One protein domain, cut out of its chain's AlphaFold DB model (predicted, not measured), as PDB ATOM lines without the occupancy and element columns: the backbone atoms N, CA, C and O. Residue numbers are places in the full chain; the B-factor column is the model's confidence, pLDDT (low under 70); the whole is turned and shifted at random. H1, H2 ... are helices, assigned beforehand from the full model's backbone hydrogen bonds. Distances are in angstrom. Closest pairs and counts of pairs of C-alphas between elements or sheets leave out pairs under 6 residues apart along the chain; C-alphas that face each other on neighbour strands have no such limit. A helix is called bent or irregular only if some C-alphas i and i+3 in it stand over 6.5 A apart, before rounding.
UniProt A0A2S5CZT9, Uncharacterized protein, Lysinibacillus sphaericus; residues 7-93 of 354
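AT A GLANCE: This is residues 7 to 93 of the 354 residues of an uncharacterized protein of Lysinibacillus sphaericus (UniProt A0A2S5CZT9). One long helix, H4, runs along one side of a small head made by the shorter helices H1, H2 and H3, and its last part, residues 79 to 92, sticks out past the head as a free arm together with Glu 93. In the head H1 crosses H4 at a steep tilt, H2 lies farther off with no contact to H4, and H3 packs on the second half of H2. The printed part has 87 residues with four named helices, in the order H1, H2, H3, H4 along the chain, and no named strand; the class is all helix. The whole is loose, with a radius of gyration of the C-alphas of 15.3 A, and the C-alphas span 51 by 26 by 21 A along their three main axes, the arm of H4 making much of the length.

HOW THE PARTS SIT: The longest helix is H4, residues 60 to 92. It touches H1, residues 7 to 16, with residues 69 to 77 alone. The closest C-alphas of the two are those of Ala 15 and Cys 70, 4.4 A apart, and their lines stand at a steep tilt of 54 degrees, opposite ways. H3, residues 45 to 52, is close to H4 but not clearly touching it: the closest C-alphas, those of Phe 47 and Phe 66, are 7.5 A apart. These two run opposite ways at a steep tilt of 67 degrees. H2, residues 26 to 38, is apart from H4. H2 touches H3 with residues 33 to 37 alone, and the closest C-alphas of this pair, those of Tyr 33 and Ile 51, are 6.3 A apart. Their tilt is steep, 54 degrees, and they run opposite ways. H1 and H2 are close but not clearly touching, the closest C-alphas being those of Ala 14 and Leu 36, 6.3 A apart. Their lines stand at a shallow tilt of 7 degrees, opposite ways, with the centres 15.7 A apart. H1 and H3 are apart. In the backbone, every O i to N i+4 pair of H1 is within hydrogen-bond range, against 8 of 9 in H2, 2 of 4 in H3 and 28 of 29 in H4; in H3, 4 of 5 O i to N i+3 pairs are within range.

IN THESE COORDINATES: H4 has 33 residues, Asn 60 to Val 92, and measures 47.3 A from first to last C-alpha. Its C-alpha 60 is at (2.374, 84.486, 15.259) and its C-alpha 92 at (31.608, 51.490, 32.303). H1 has 10 residues, Glu 7 to Gln 16, and measures 14.3 A, beginning with C-alpha 7 at (19.760, 63.004, 12.106). H2 has 13 residues, Ala 26 to Leu 38, and measures 19.2 A. H3 has 8 residues, Lys 45 to Ile 52, and measures 11.4 A; it is irregular, but only just, with C-alphas 46 and 49 6.9 A apart.

THE WHOLE: The outline is only just a rod, and the two C-alphas farthest apart, those of Arg 58 and Glu 93, are 51.9 A apart. Residues 79 to 93, of which 79 to 92 belong to H4, stand free. Without them the body has 72 residues, spans 30 by 24 by 20 A and has a radius of gyration of 11.3 A. The printed part has no cut, and the links H1 to H2, H2 to H3 and H3 to H4 are short, with 9, 6 and 7 residues. The mean pLDDT of the printed part is 90.2; residues 21 to 22, in the link from H1 to H2, are under 70.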
ATOM      1  N   GLU A   7      21.097  62.450  12.366       91.25
ATOM      2  CA  GLU A   7      19.760  63.004  12.106       91.25
ATOM      3  C   GLU A   7      19.098  63.538  13.388       91.25
ATOM      4  O   GLU A   7      18.542  64.630  13.395       91.25
ATOM      5  N   ARG A   8      19.177  62.806  14.508       92.44
ATOM      6  CA  ARG A   8      18.594  63.269  15.778       92.44
ATOM      7  C   ARG A   8      19.364  64.436  16.380       92.44
ATOM      8  O   ARG A   8      18.739  65.308  16.976       92.44
ATOM      9  N   GLN A   9      20.682  64.459  16.211       91.81
ATOM     10  CA  GLN A   9      21.507  65.590  16.611       91.81
ATOM     11  C   GLN A   9      21.199  66.826  15.755       91.81
ATOM     12  O   GLN A   9      21.079  67.915  16.296       91.81
ATOM     13  N   GLU A  10      20.997  66.670  14.445       91.69
ATOM     14  CA  GLU A  10      20.571  67.750  13.545       91.69
ATOM     15  C   GLU A  10      19.193  68.296  13.944       91.69
ATOM     16  O   GLU A  10      19.018  69.509  14.000       91.69
ATOM     17  N   VAL A  11      18.233  67.426  14.289       93.75
ATOM     18  CA  VAL A  11      16.921  67.843  14.819       93.75
ATOM     19  C   VAL A  11      17.070  68.655  16.108       93.75
ATOM     20  O   VAL A  11      16.434  69.699  16.251       93.75
ATOM     21  N   PHE A  12      17.911  68.197  17.040       93.50
ATOM     22  CA  PHE A  12      18.171  68.911  18.289       93.50
ATOM     23  C   PHE A  12      18.854  70.262  18.050       93.50
ATOM     24  O   PHE A  12      18.400  71.275  18.577       93.50
ATOM     25  N   ASN A  13      19.883  70.300  17.202       91.38
ATOM     26  CA  ASN A  13      20.570  71.531  16.822       91.38
ATOM     27  C   ASN A  13      19.601  72.531  16.181       91.38
ATOM     28  O   ASN A  13      19.657  73.712  16.495       91.38
ATOM     29  N   ALA A  14      18.688  72.066  15.323       92.38
ATOM     30  CA  ALA A  14      17.690  72.918  14.685       92.38
ATOM     31  C   ALA A  14      16.715  73.540  15.698       92.38
ATOM     32  O   ALA A  14      16.361  74.708  15.562       92.38
ATOM     33  N   ALA A  15      16.311  72.787  16.726       93.88
ATOM     34  CA  ALA A  15      15.475  73.302  17.810       93.88
ATOM     35  C   ALA A  15      16.203  74.355  18.669       93.88
ATOM     36  O   ALA A  15      15.579  75.309  19.121       93.88
ATOM     37  N   GLN A  16      17.521  74.214  18.852       91.31
ATOM     38  CA  GLN A  16      18.367  75.166  19.589       91.31
ATOM     39  C   GLN A  16      18.625  76.481  18.835       91.31
ATOM     40  O   GLN A  16      19.119  77.431  19.430       91.31
ATOM     41  N   VAL A  17      18.300  76.563  17.537       87.62
ATOM     42  CA  VAL A  17      18.395  77.828  16.787       87.62
ATOM     43  C   VAL A  17      17.314  78.818  17.228       87.62
ATOM     44  O   VAL A  17      17.483  80.016  17.022       87.62
ATOM     45  N   TYR A  18      16.198  78.357  17.809       84.75
ATOM     46  CA  TYR A  18      15.138  79.268  18.235       84.75
ATOM     47  C   TYR A  18      15.627  80.180  19.373       84.75
ATOM     48  O   TYR A  18      16.137  79.678  20.377       84.75
ATOM     49  N   PRO A  19      15.469  81.505  19.245       78.19
ATOM     50  CA  PRO A  19      16.003  82.444  20.214       78.19
ATOM     51  C   PRO A  19      15.032  82.615  21.379       78.19
ATOM     52  O   PRO A  19      14.143  83.469  21.373       78.19
ATOM     53  N   PHE A  20      15.174  81.765  22.386       75.06
ATOM     54  CA  PHE A  20      14.400  81.897  23.613       75.06
ATOM     55  C   PHE A  20      14.699  83.257  24.261       75.06
ATOM     56  O   PHE A  20      15.845  83.560  24.568       75.06
ATOM     57  N   GLU A  21      13.658  84.070  24.463       67.31
ATOM     58  CA  GLU A  21      13.700  85.338  25.216       67.31
ATOM     59  C   GLU A  21      14.477  86.515  24.575       67.31
ATOM     60  O   GLU A  21      14.490  87.607  25.149       67.31
ATOM     61  N   GLU A  22      15.054  86.368  23.375       69.75
ATOM     62  CA  GLU A  22      15.753  87.470  22.692       69.75
ATOM     63  C   GLU A  22      14.812  88.340  21.839       69.75
ATOM     64  O   GLU A  22      13.853  87.877  21.217       69.75
ATOM     65  N   ALA A  23      15.087  89.647  21.797       70.69
ATOM     66  CA  ALA A  23      14.326  90.577  20.972       70.69
ATOM     67  C   ALA A  23      14.641  90.368  19.482       70.69
ATOM     68  O   ALA A  23      15.794  90.410  19.065       70.69
ATOM     69  N   PHE A  24      13.601  90.212  18.664       73.75
ATOM     70  CA  PHE A  24      13.732  90.080  17.216       73.75
ATOM     71  C   PHE A  24      13.980  91.445  16.568       73.75
ATOM     72  O   PHE A  24      13.068  92.273  16.476       73.75
ATOM     73  N   ASP A  25      15.191  91.672  16.068       82.25
ATOM     74  CA  ASP A  25      15.432  92.671  15.031       82.25
ATOM     75  C   ASP A  25      15.589  92.013  13.647       82.25
ATOM     76  O   ASP A  25      15.613  90.789  13.503       82.25
ATOM     77  N   ALA A  26      15.641  92.834  12.597       83.06
ATOM     78  CA  ALA A  26      15.687  92.339  11.223       83.06
ATOM     79  C   ALA A  26      17.022  91.661  10.859       83.06
ATOM     80  O   ALA A  26      17.058  90.842   9.940       83.06
ATOM     81  N   GLU A  27      18.123  92.019  11.521       85.56
ATOM     82  CA  GLU A  27      19.428  91.391  11.301       85.56
ATOM     83  C   GLU A  27      19.437  89.996  11.925       85.56
ATOM     84  O   GLU A  27      19.794  89.015  11.270       85.56
ATOM     85  N   PHE A  28      18.912  89.895  13.141       86.69
ATOM     86  CA  PHE A  28      18.766  88.650  13.861       86.69
ATOM     87  C   PHE A  28      17.776  87.691  13.190       86.69
ATOM     88  O   PHE A  28      18.109  86.531  12.959       86.69
ATOM     89  N   GLU A  29      16.608  88.171  12.744       88.06
ATOM     90  CA  GLU A  29      15.658  87.364  11.958       88.06
ATOM     91  C   GLU A  29      16.333  86.772  10.706       88.06
ATOM     92  O   GLU A  29      16.123  85.605  10.360       88.06
ATOM     93  N   ASN A  30      17.179  87.559  10.027       88.31
ATOM     94  CA  ASN A  30      17.909  87.072   8.862       88.31
ATOM     95  C   ASN A  30      18.866  85.932   9.227       88.31
ATOM     96  O   ASN A  30      18.868  84.917   8.524       88.31
ATOM     97  N   HIS A  31      19.618  86.096  10.315       88.62
ATOM     98  CA  HIS A  31      20.552  85.100  10.830       88.62
ATOM     99  C   HIS A  31      19.850  83.784  11.198       88.62
ATOM    100  O   HIS A  31      20.297  82.705  10.803       88.62
ATOM    101  N   LEU A  32      18.690  83.859  11.857       90.12
ATOM    102  CA  LEU A  32      17.887  82.685  12.209       90.12
ATOM    103  C   LEU A  32      17.454  81.894  10.974       90.12
ATOM    104  O   LEU A  32      17.575  80.670  10.954       90.12
ATOM    105  N   TYR A  33      16.979  82.566   9.920       92.56
ATOM    106  CA  TYR A  33      16.623  81.872   8.680       92.56
ATOM    107  C   TYR A  33      17.828  81.232   7.996       92.56
ATOM    108  O   TYR A  33      17.702  80.125   7.473       92.56
ATOM    109  N   GLU A  34      18.983  81.903   7.984       90.81
ATOM    110  CA  GLU A  34      20.211  81.337   7.420       90.81
ATOM    111  C   GLU A  34      20.592  80.048   8.153       90.81
ATOM    112  O   GLU A  34      20.788  79.016   7.512       90.81
ATOM    113  N   HIS A  35      20.575  80.057   9.486       89.56
ATOM    114  CA  HIS A  35      20.871  78.877  10.294       89.56
ATOM    115  C   HIS A  35      19.817  77.770  10.150       89.56
ATOM    116  O   HIS A  35      20.172  76.615   9.915       89.56
ATOM    117  N   LEU A  36      18.521  78.093  10.212       91.81
ATOM    118  CA  LEU A  36      17.445  77.109  10.042       91.81
ATOM    119  C   LEU A  36      17.443  76.472   8.648       91.81
ATOM    120  O   LEU A  36      17.083  75.302   8.507       91.81
ATOM    121  N   SER A  37      17.875  77.205   7.615       91.19
ATOM    122  CA  SER A  37      17.947  76.678   6.249       91.19
ATOM    123  C   SER A  37      18.924  75.504   6.111       91.19
ATOM    124  O   SER A  37      18.669  74.595   5.319       91.19
ATOM    125  N   LEU A  38      19.975  75.456   6.944       89.69
ATOM    126  CA  LEU A  38      20.923  74.335   7.005       89.69
ATOM    127  C   LEU A  38      20.256  73.038   7.487       89.69
ATOM    128  O   LEU A  38      20.687  71.946   7.121       89.69
ATOM    129  N   TYR A  39      19.172  73.156   8.258       91.75
ATOM    130  CA  TYR A  39      18.450  72.042   8.873       91.75
ATOM    131  C   TYR A  39      17.090  71.761   8.226       91.75
ATOM    132  O   TYR A  39      16.330  70.925   8.715       91.75
ATOM    133  N   VAL A  40      16.761  72.408   7.102       91.88
ATOM    134  CA  VAL A  40      15.427  72.302   6.483       91.88
ATOM    135  C   VAL A  40      15.008  70.851   6.208       91.88
ATOM    136  O   VAL A  40      13.831  70.515   6.313       91.88
ATOM    137  N   GLY A  41      15.967  69.968   5.916       90.81
ATOM    138  CA  GLY A  41      15.717  68.551   5.650       90.81
ATOM    139  C   GLY A  41      15.209  67.753   6.856       90.81
ATOM    140  O   GLY A  41      14.500  66.767   6.655       90.81
ATOM    141  N   VAL A  42      15.528  68.180   8.083       91.69
ATOM    142  CA  VAL A  42      15.169  67.474   9.328       91.69
ATOM    143  C   VAL A  42      14.017  68.131  10.092       91.69
ATOM    144  O   VAL A  42      13.443  67.529  10.999       91.69
ATOM    145  N   LEU A  43      13.634  69.350   9.711       93.00
ATOM    146  CA  LEU A  43      12.523  70.067  10.331       93.00
ATOM    147  C   LEU A  43      11.163  69.455   9.953       93.00
ATOM    148  O   LEU A  43      11.002  68.926   8.850       93.00
ATOM    149  N   PRO A  44      10.135  69.556  10.816       94.25
ATOM    150  CA  PRO A  44       8.778  69.156  10.468       94.25
ATOM    151  C   PRO A  44       8.296  69.825   9.177       94.25
ATOM    152  O   PRO A  44       8.408  71.039   9.016       94.25
ATOM    153  N   LYS A  45       7.678  69.045   8.278       92.62
ATOM    154  CA  LYS A  45       7.235  69.511   6.948       92.62
ATOM    155  C   LYS A  45       6.427  70.810   6.966       92.62
ATOM    156  O   LYS A  45       6.546  71.594   6.034       92.62
ATOM    157  N   LYS A  46       5.628  71.036   8.016       91.81
ATOM    158  CA  LYS A  46       4.812  72.251   8.167       91.81
ATOM    159  C   LYS A  46       5.635  73.543   8.293       91.81
ATOM    160  O   LYS A  46       5.116  74.595   7.956       91.81
ATOM    161  N   PHE A  47       6.893  73.465   8.729       94.56
ATOM    162  CA  PHE A  47       7.782  74.624   8.875       94.56
ATOM    163  C   PHE A  47       8.741  74.799   7.695       94.56
ATOM    164  O   PHE A  47       9.217  75.901   7.449       94.56
ATOM    165  N   GLN A  48       9.026  73.727   6.947       94.44
ATOM    166  CA  GLN A  48      10.043  73.737   5.889       94.44
ATOM    167  C   GLN A  48       9.778  74.814   4.829       94.44
ATOM    168  O   GLN A  48      10.682  75.572   4.489       94.44
ATOM    169  N   GLN A  49       8.539  74.900   4.330       92.31
ATOM    170  CA  GLN A  49       8.172  75.889   3.313       92.31
ATOM    171  C   GLN A  49       8.308  77.321   3.847       92.31
ATOM    172  O   GLN A  49       8.879  78.172   3.177       92.31
ATOM    173  N   GLU A  50       7.869  77.562   5.078       92.94
ATOM    174  CA  GLU A  50       7.874  78.885   5.711       92.94
ATOM    175  C   GLU A  50       9.290  79.372   6.060       92.94
ATOM    176  O   GLU A  50       9.555  80.571   6.107       92.94
ATOM    177  N   ILE A  51      10.232  78.452   6.272       92.81
ATOM    178  CA  ILE A  51      11.656  78.769   6.446       92.81
ATOM    179  C   ILE A  51      12.295  79.131   5.105       92.81
ATOM    180  O   ILE A  51      13.043  80.103   5.029       92.81
ATOM    181  N   ILE A  52      11.967  78.396   4.037       91.62
ATOM    182  CA  ILE A  52      12.443  78.688   2.675       91.62
ATOM    183  C   ILE A  52      11.906  80.042   2.190       91.62
ATOM    184  O   ILE A  52      12.645  80.834   1.608       91.62
ATOM    185  N   GLU A  53      10.627  80.318   2.442       93.19
ATOM    186  CA  GLU A  53       9.956  81.564   2.051       93.19
ATOM    187  C   GLU A  53      10.241  82.730   3.016       93.19
ATOM    188  O   GLU A  53       9.927  83.881   2.704       93.19
ATOM    189  N   ARG A  54      10.905  82.452   4.146       92.94
ATOM    190  CA  ARG A  54      11.256  83.412   5.204       92.94
ATOM    191  C   ARG A  54      10.029  84.122   5.791       92.94
ATOM    192  O   ARG A  54      10.004  85.345   5.964       92.94
ATOM    193  N   THR A  55       8.989  83.344   6.068       92.38
ATOM    194  CA  THR A  55       7.676  83.787   6.557       92.38
ATOM    195  C   THR A  55       7.329  83.265   7.952       92.38
ATOM    196  O   THR A  55       6.432  83.829   8.579       92.38
ATOM    197  N   LEU A  56       8.057  82.265   8.468       91.19
ATOM    198  CA  LEU A  56       7.837  81.648   9.785       91.19
ATOM    199  C   LEU A  56       7.646  82.678  10.914       91.19
ATOM    200  O   LEU A  56       6.609  82.684  11.572       91.19
ATOM    201  N   PHE A  57       8.604  83.592  11.092       88.69
ATOM    202  CA  PHE A  57       8.608  84.591  12.174       88.69
ATOM    203  C   PHE A  57       7.632  85.758  11.955       88.69
ATOM    204  O   PHE A  57       7.496  86.634  12.802       88.69
ATOM    205  N   ARG A  58       6.923  85.788  10.819       87.25
ATOM    206  CA  ARG A  58       5.919  86.819  10.497       87.25
ATOM    207  C   ARG A  58       4.491  86.351  10.768       87.25
ATOM    208  O   ARG A  58       3.552  87.130  10.604       87.25
ATOM    209  N   ASN A  59       4.319  85.087  11.152       88.94
ATOM    210  CA  ASN A  59       3.037  84.487  11.481       88.94
ATOM    211  C   ASN A  59       3.055  84.012  12.937       88.94
ATOM    212  O   ASN A  59       3.614  82.962  13.240       88.94
ATOM    213  N   ASN A  60       2.386  84.760  13.819       88.44
ATOM    214  CA  ASN A  60       2.374  84.486  15.259       88.44
ATOM    215  C   ASN A  60       1.948  83.051  15.597       88.44
ATOM    216  O   ASN A  60       2.573  82.420  16.436       88.44
ATOM    217  N   THR A  61       0.932  82.505  14.920       92.44
ATOM    218  CA  THR A  61       0.467  81.137  15.192       92.44
ATOM    219  C   THR A  61       1.514  80.099  14.797       92.44
ATOM    220  O   THR A  61       1.763  79.160  15.545       92.44
ATOM    221  N   LEU A  62       2.155  80.260  13.636       91.06
ATOM    222  CA  LEU A  62       3.220  79.343  13.218       91.06
ATOM    223  C   LEU A  62       4.473  79.476  14.087       91.06
ATOM    224  O   LEU A  62       5.138  78.473  14.328       91.06
ATOM    225  N   MET A  63       4.773  80.686  14.559       90.69
ATOM    226  CA  MET A  63       5.875  80.950  15.479       90.69
ATOM    227  C   MET A  63       5.643  80.268  16.832       90.69
ATOM    228  O   MET A  63       6.511  79.523  17.269       90.69
ATOM    229  N   GLU A  64       4.460  80.423  17.436       92.25
ATOM    230  CA  GLU A  64       4.073  79.728  18.676       92.25
ATOM    231  C   GLU A  64       4.149  78.201  18.516       92.25
ATOM    232  O   GLU A  64       4.672  77.490  19.372       92.25
ATOM    233  N   GLU A  65       3.671  77.671  17.385       94.69
ATOM    234  CA  GLU A  65       3.775  76.241  17.094       94.69
ATOM    235  C   GLU A  65       5.222  75.760  16.902       94.69
ATOM    236  O   GLU A  65       5.521  74.596  17.189       94.69
ATOM    237  N   PHE A  66       6.092  76.603  16.340       95.00
ATOM    238  CA  PHE A  66       7.509  76.302  16.142       95.00
ATOM    239  C   PHE A  66       8.271  76.336  17.461       95.00
ATOM    240  O   PHE A  66       9.037  75.414  17.730       95.00
ATOM    241  N   GLU A  67       8.005  77.330  18.300       94.00
ATOM    242  CA  GLU A  67       8.536  77.430  19.658       94.00
ATOM    243  C   GLU A  67       8.159  76.204  20.495       94.00
ATOM    244  O   GLU A  67       9.034  75.564  21.075       94.00
ATOM    245  N   GLU A  68       6.884  75.804  20.487       95.56
ATOM    246  CA  GLU A  68       6.431  74.598  21.189       95.56
ATOM    247  C   GLU A  68       7.148  73.344  20.673       95.56
ATOM    248  O   GLU A  68       7.587  72.493  21.447       95.56
ATOM    249  N   TRP A  69       7.326  73.231  19.352       96.56
ATOM    250  CA  TRP A  69       8.101  72.133  18.782       96.56
ATOM    251  C   TRP A  69       9.563  72.157  19.248       96.56
ATOM    252  O   TRP A  69      10.104  71.090  19.557       96.56
ATOM    253  N   CYS A  70      10.191  73.333  19.330       96.12
ATOM    254  CA  CYS A  70      11.555  73.478  19.832       96.12
ATOM    255  C   CYS A  70      11.641  73.039  21.299       96.12
ATOM    256  O   CYS A  70      12.446  72.162  21.614       96.12
ATOM    257  N   ASN A  71      10.755  73.548  22.160       95.38
ATOM    258  CA  ASN A  71      10.681  73.197  23.582       95.38
ATOM    259  C   ASN A  71      10.543  71.686  23.796       95.38
ATOM    260  O   ASN A  71      11.368  71.070  24.474       95.38
ATOM    261  N   VAL A  72       9.551  71.062  23.153       96.38
ATOM    262  CA  VAL A  72       9.309  69.617  23.268       96.38
ATOM    263  C   VAL A  72      10.495  68.808  22.741       96.38
ATOM    264  O   VAL A  72      10.864  67.786  23.323       96.38
ATOM    265  N   THR A  73      11.110  69.240  21.639       95.88
ATOM    266  CA  THR A  73      12.264  68.550  21.046       95.88
ATOM    267  C   THR A  73      13.474  68.605  21.975       95.88
ATOM    268  O   THR A  73      14.105  67.572  22.215       95.88
ATOM    269  N   ILE A  74      13.766  69.782  22.535       95.31
ATOM    270  CA  ILE A  74      14.864  69.995  23.481       95.31
ATOM    271  C   ILE A  74      14.635  69.168  24.747       95.31
ATOM    272  O   ILE A  74      15.516  68.407  25.139       95.31
ATOM    273  N   GLU A  75      13.444  69.227  25.345       95.56
ATOM    274  CA  GLU A  75      13.116  68.470  26.559       95.56
ATOM    275  C   GLU A  75      13.256  66.954  26.348       95.56
ATOM    276  O   GLU A  75      13.873  66.247  27.158       95.56
ATOM    277  N   GLN A  76      12.729  66.434  25.234       93.94
ATOM    278  CA  GLN A  76      12.830  65.013  24.903       93.94
ATOM    279  C   GLN A  76      14.277  64.575  24.681       93.94
ATOM    280  O   GLN A  76      14.652  63.472  25.098       93.94
ATOM    281  N   PHE A  77      15.081  65.404  24.012       93.75
ATOM    282  CA  PHE A  77      16.488  65.111  23.777       93.75
ATOM    283  C   PHE A  77      17.276  65.118  25.090       93.75
ATOM    284  O   PHE A  77      17.982  64.148  25.373       93.75
ATOM    285  N   THR A  78      17.093  66.137  25.931       91.50
ATOM    286  CA  THR A  78      17.744  66.263  27.245       91.50
ATOM    287  C   THR A  78      17.395  65.089  28.155       91.50
ATOM    288  O   THR A  78      18.282  64.434  28.700       91.50
ATOM    289  N   THR A  79      16.110  64.733  28.247       92.81
ATOM    290  CA  THR A  79      15.642  63.602  29.064       92.81
ATOM    291  C   THR A  79      16.287  62.285  28.633       92.81
ATOM    292  O   THR A  79      16.735  61.491  29.465       92.81
ATOM    293  N   LYS A  80      16.362  62.033  27.322       92.88
ATOM    294  CA  LYS A  80      16.987  60.813  26.796       92.88
ATOM    295  C   LYS A  80      18.500  60.824  26.972       92.88
ATOM    296  O   LYS A  80      19.056  59.781  27.309       92.88
ATOM    297  N   SER A  81      19.139  61.976  26.800       88.44
ATOM    298  CA  SER A  81      20.580  62.147  27.002       88.44
ATOM    299  C   SER A  81      20.975  61.868  28.452       88.44
ATOM    300  O   SER A  81      21.894  61.088  28.687       88.44
ATOM    301  N   HIS A  82      20.214  62.372  29.431       88.50
ATOM    302  CA  HIS A  82      20.408  62.023  30.843       88.50
ATOM    303  C   HIS A  82      20.272  60.515  31.088       88.50
ATOM    304  O   HIS A  82      21.149  59.900  31.693       88.50
ATOM    305  N   ALA A  83      19.227  59.882  30.547       90.56
ATOM    306  CA  ALA A  83      19.034  58.441  30.700       90.56
ATOM    307  C   ALA A  83      20.157  57.603  30.053       90.56
ATOM    308  O   ALA A  83      20.452  56.500  30.519       90.56
ATOM    309  N   ILE A  84      20.767  58.088  28.970       90.12
ATOM    310  CA  ILE A  84      21.935  57.463  28.331       90.12
ATOM    311  C   ILE A  84      23.169  57.617  29.210       90.12
ATOM    312  O   ILE A  84      23.881  56.638  29.423       90.12
ATOM    313  N   TYR A  85      23.392  58.809  29.756       87.25
ATOM    314  CA  TYR A  85      24.511  59.080  30.647       87.25
ATOM    315  C   TYR A  85      24.472  58.205  31.910       87.25
ATOM    316  O   TYR A  85      25.473  57.583  32.268       87.25
ATOM    317  N   ASP A  86      23.301  58.050  32.530       88.88
ATOM    318  CA  ASP A  86      23.138  57.174  33.696       88.88
ATOM    319  C   ASP A  86      23.406  55.702  33.359       88.88
ATOM    320  O   ASP A  86      24.072  54.988  34.113       88.88
ATOM    321  N   LYS A  87      22.947  55.238  32.188       90.50
ATOM    322  CA  LYS A  87      23.257  53.883  31.706       90.50
ATOM    323  C   LYS A  87      24.742  53.704  31.431       90.50
ATOM    324  O   LYS A  87      25.286  52.657  31.777       90.50
ATOM    325  N   ARG A  88      25.397  54.700  30.826       91.75
ATOM    326  CA  ARG A  88      26.837  54.673  30.550       91.75
ATOM    327  C   ARG A  88      27.611  54.408  31.834       91.75
ATOM    328  O   ARG A  88      28.424  53.493  31.828       91.75
ATOM    329  N   LYS A  89      27.317  55.114  32.933       90.56
ATOM    330  CA  LYS A  89      27.997  54.904  34.228       90.56
ATOM    331  C   LYS A  89      27.992  53.434  34.657       90.56
ATOM    332  O   LYS A  89      29.051  52.872  34.905       90.56
ATOM    333  N   ALA A  90      26.825  52.787  34.638       91.44
ATOM    334  CA  ALA A  90      26.700  51.372  35.001       91.44
ATOM    335  C   ALA A  90      27.403  50.421  34.012       91.44
ATOM    336  O   ALA A  90      27.900  49.364  34.397       91.44
ATOM    337  N   LEU A  91      27.443  50.764  32.720       94.00
ATOM    338  CA  LEU A  91      28.137  49.954  31.714       94.00
ATOM    339  C   LEU A  91      29.656  50.061  31.828       94.00
ATOM    340  O   LEU A  91      30.341  49.057  31.646       94.00
ATOM    341  N   VAL A  92      30.171  51.247  32.149       94.44
ATOM    342  CA  VAL A  92      31.608  51.490  32.303       94.44
ATOM    343  C   VAL A  92      32.187  50.640  33.432       94.44
ATOM    344  O   VAL A  92      33.263  50.084  33.254       94.44
ATOM    345  N   GLU A  93      31.454  50.409  34.524       93.25
ATOM    346  CA  GLU A  93      31.875  49.503  35.610       93.25
ATOM    347  C   GLU A  93      32.165  48.061  35.144       93.25
ATOM    348  O   GLU A  93      32.882  47.320  35.817       93.25
TER     349      GLU A  93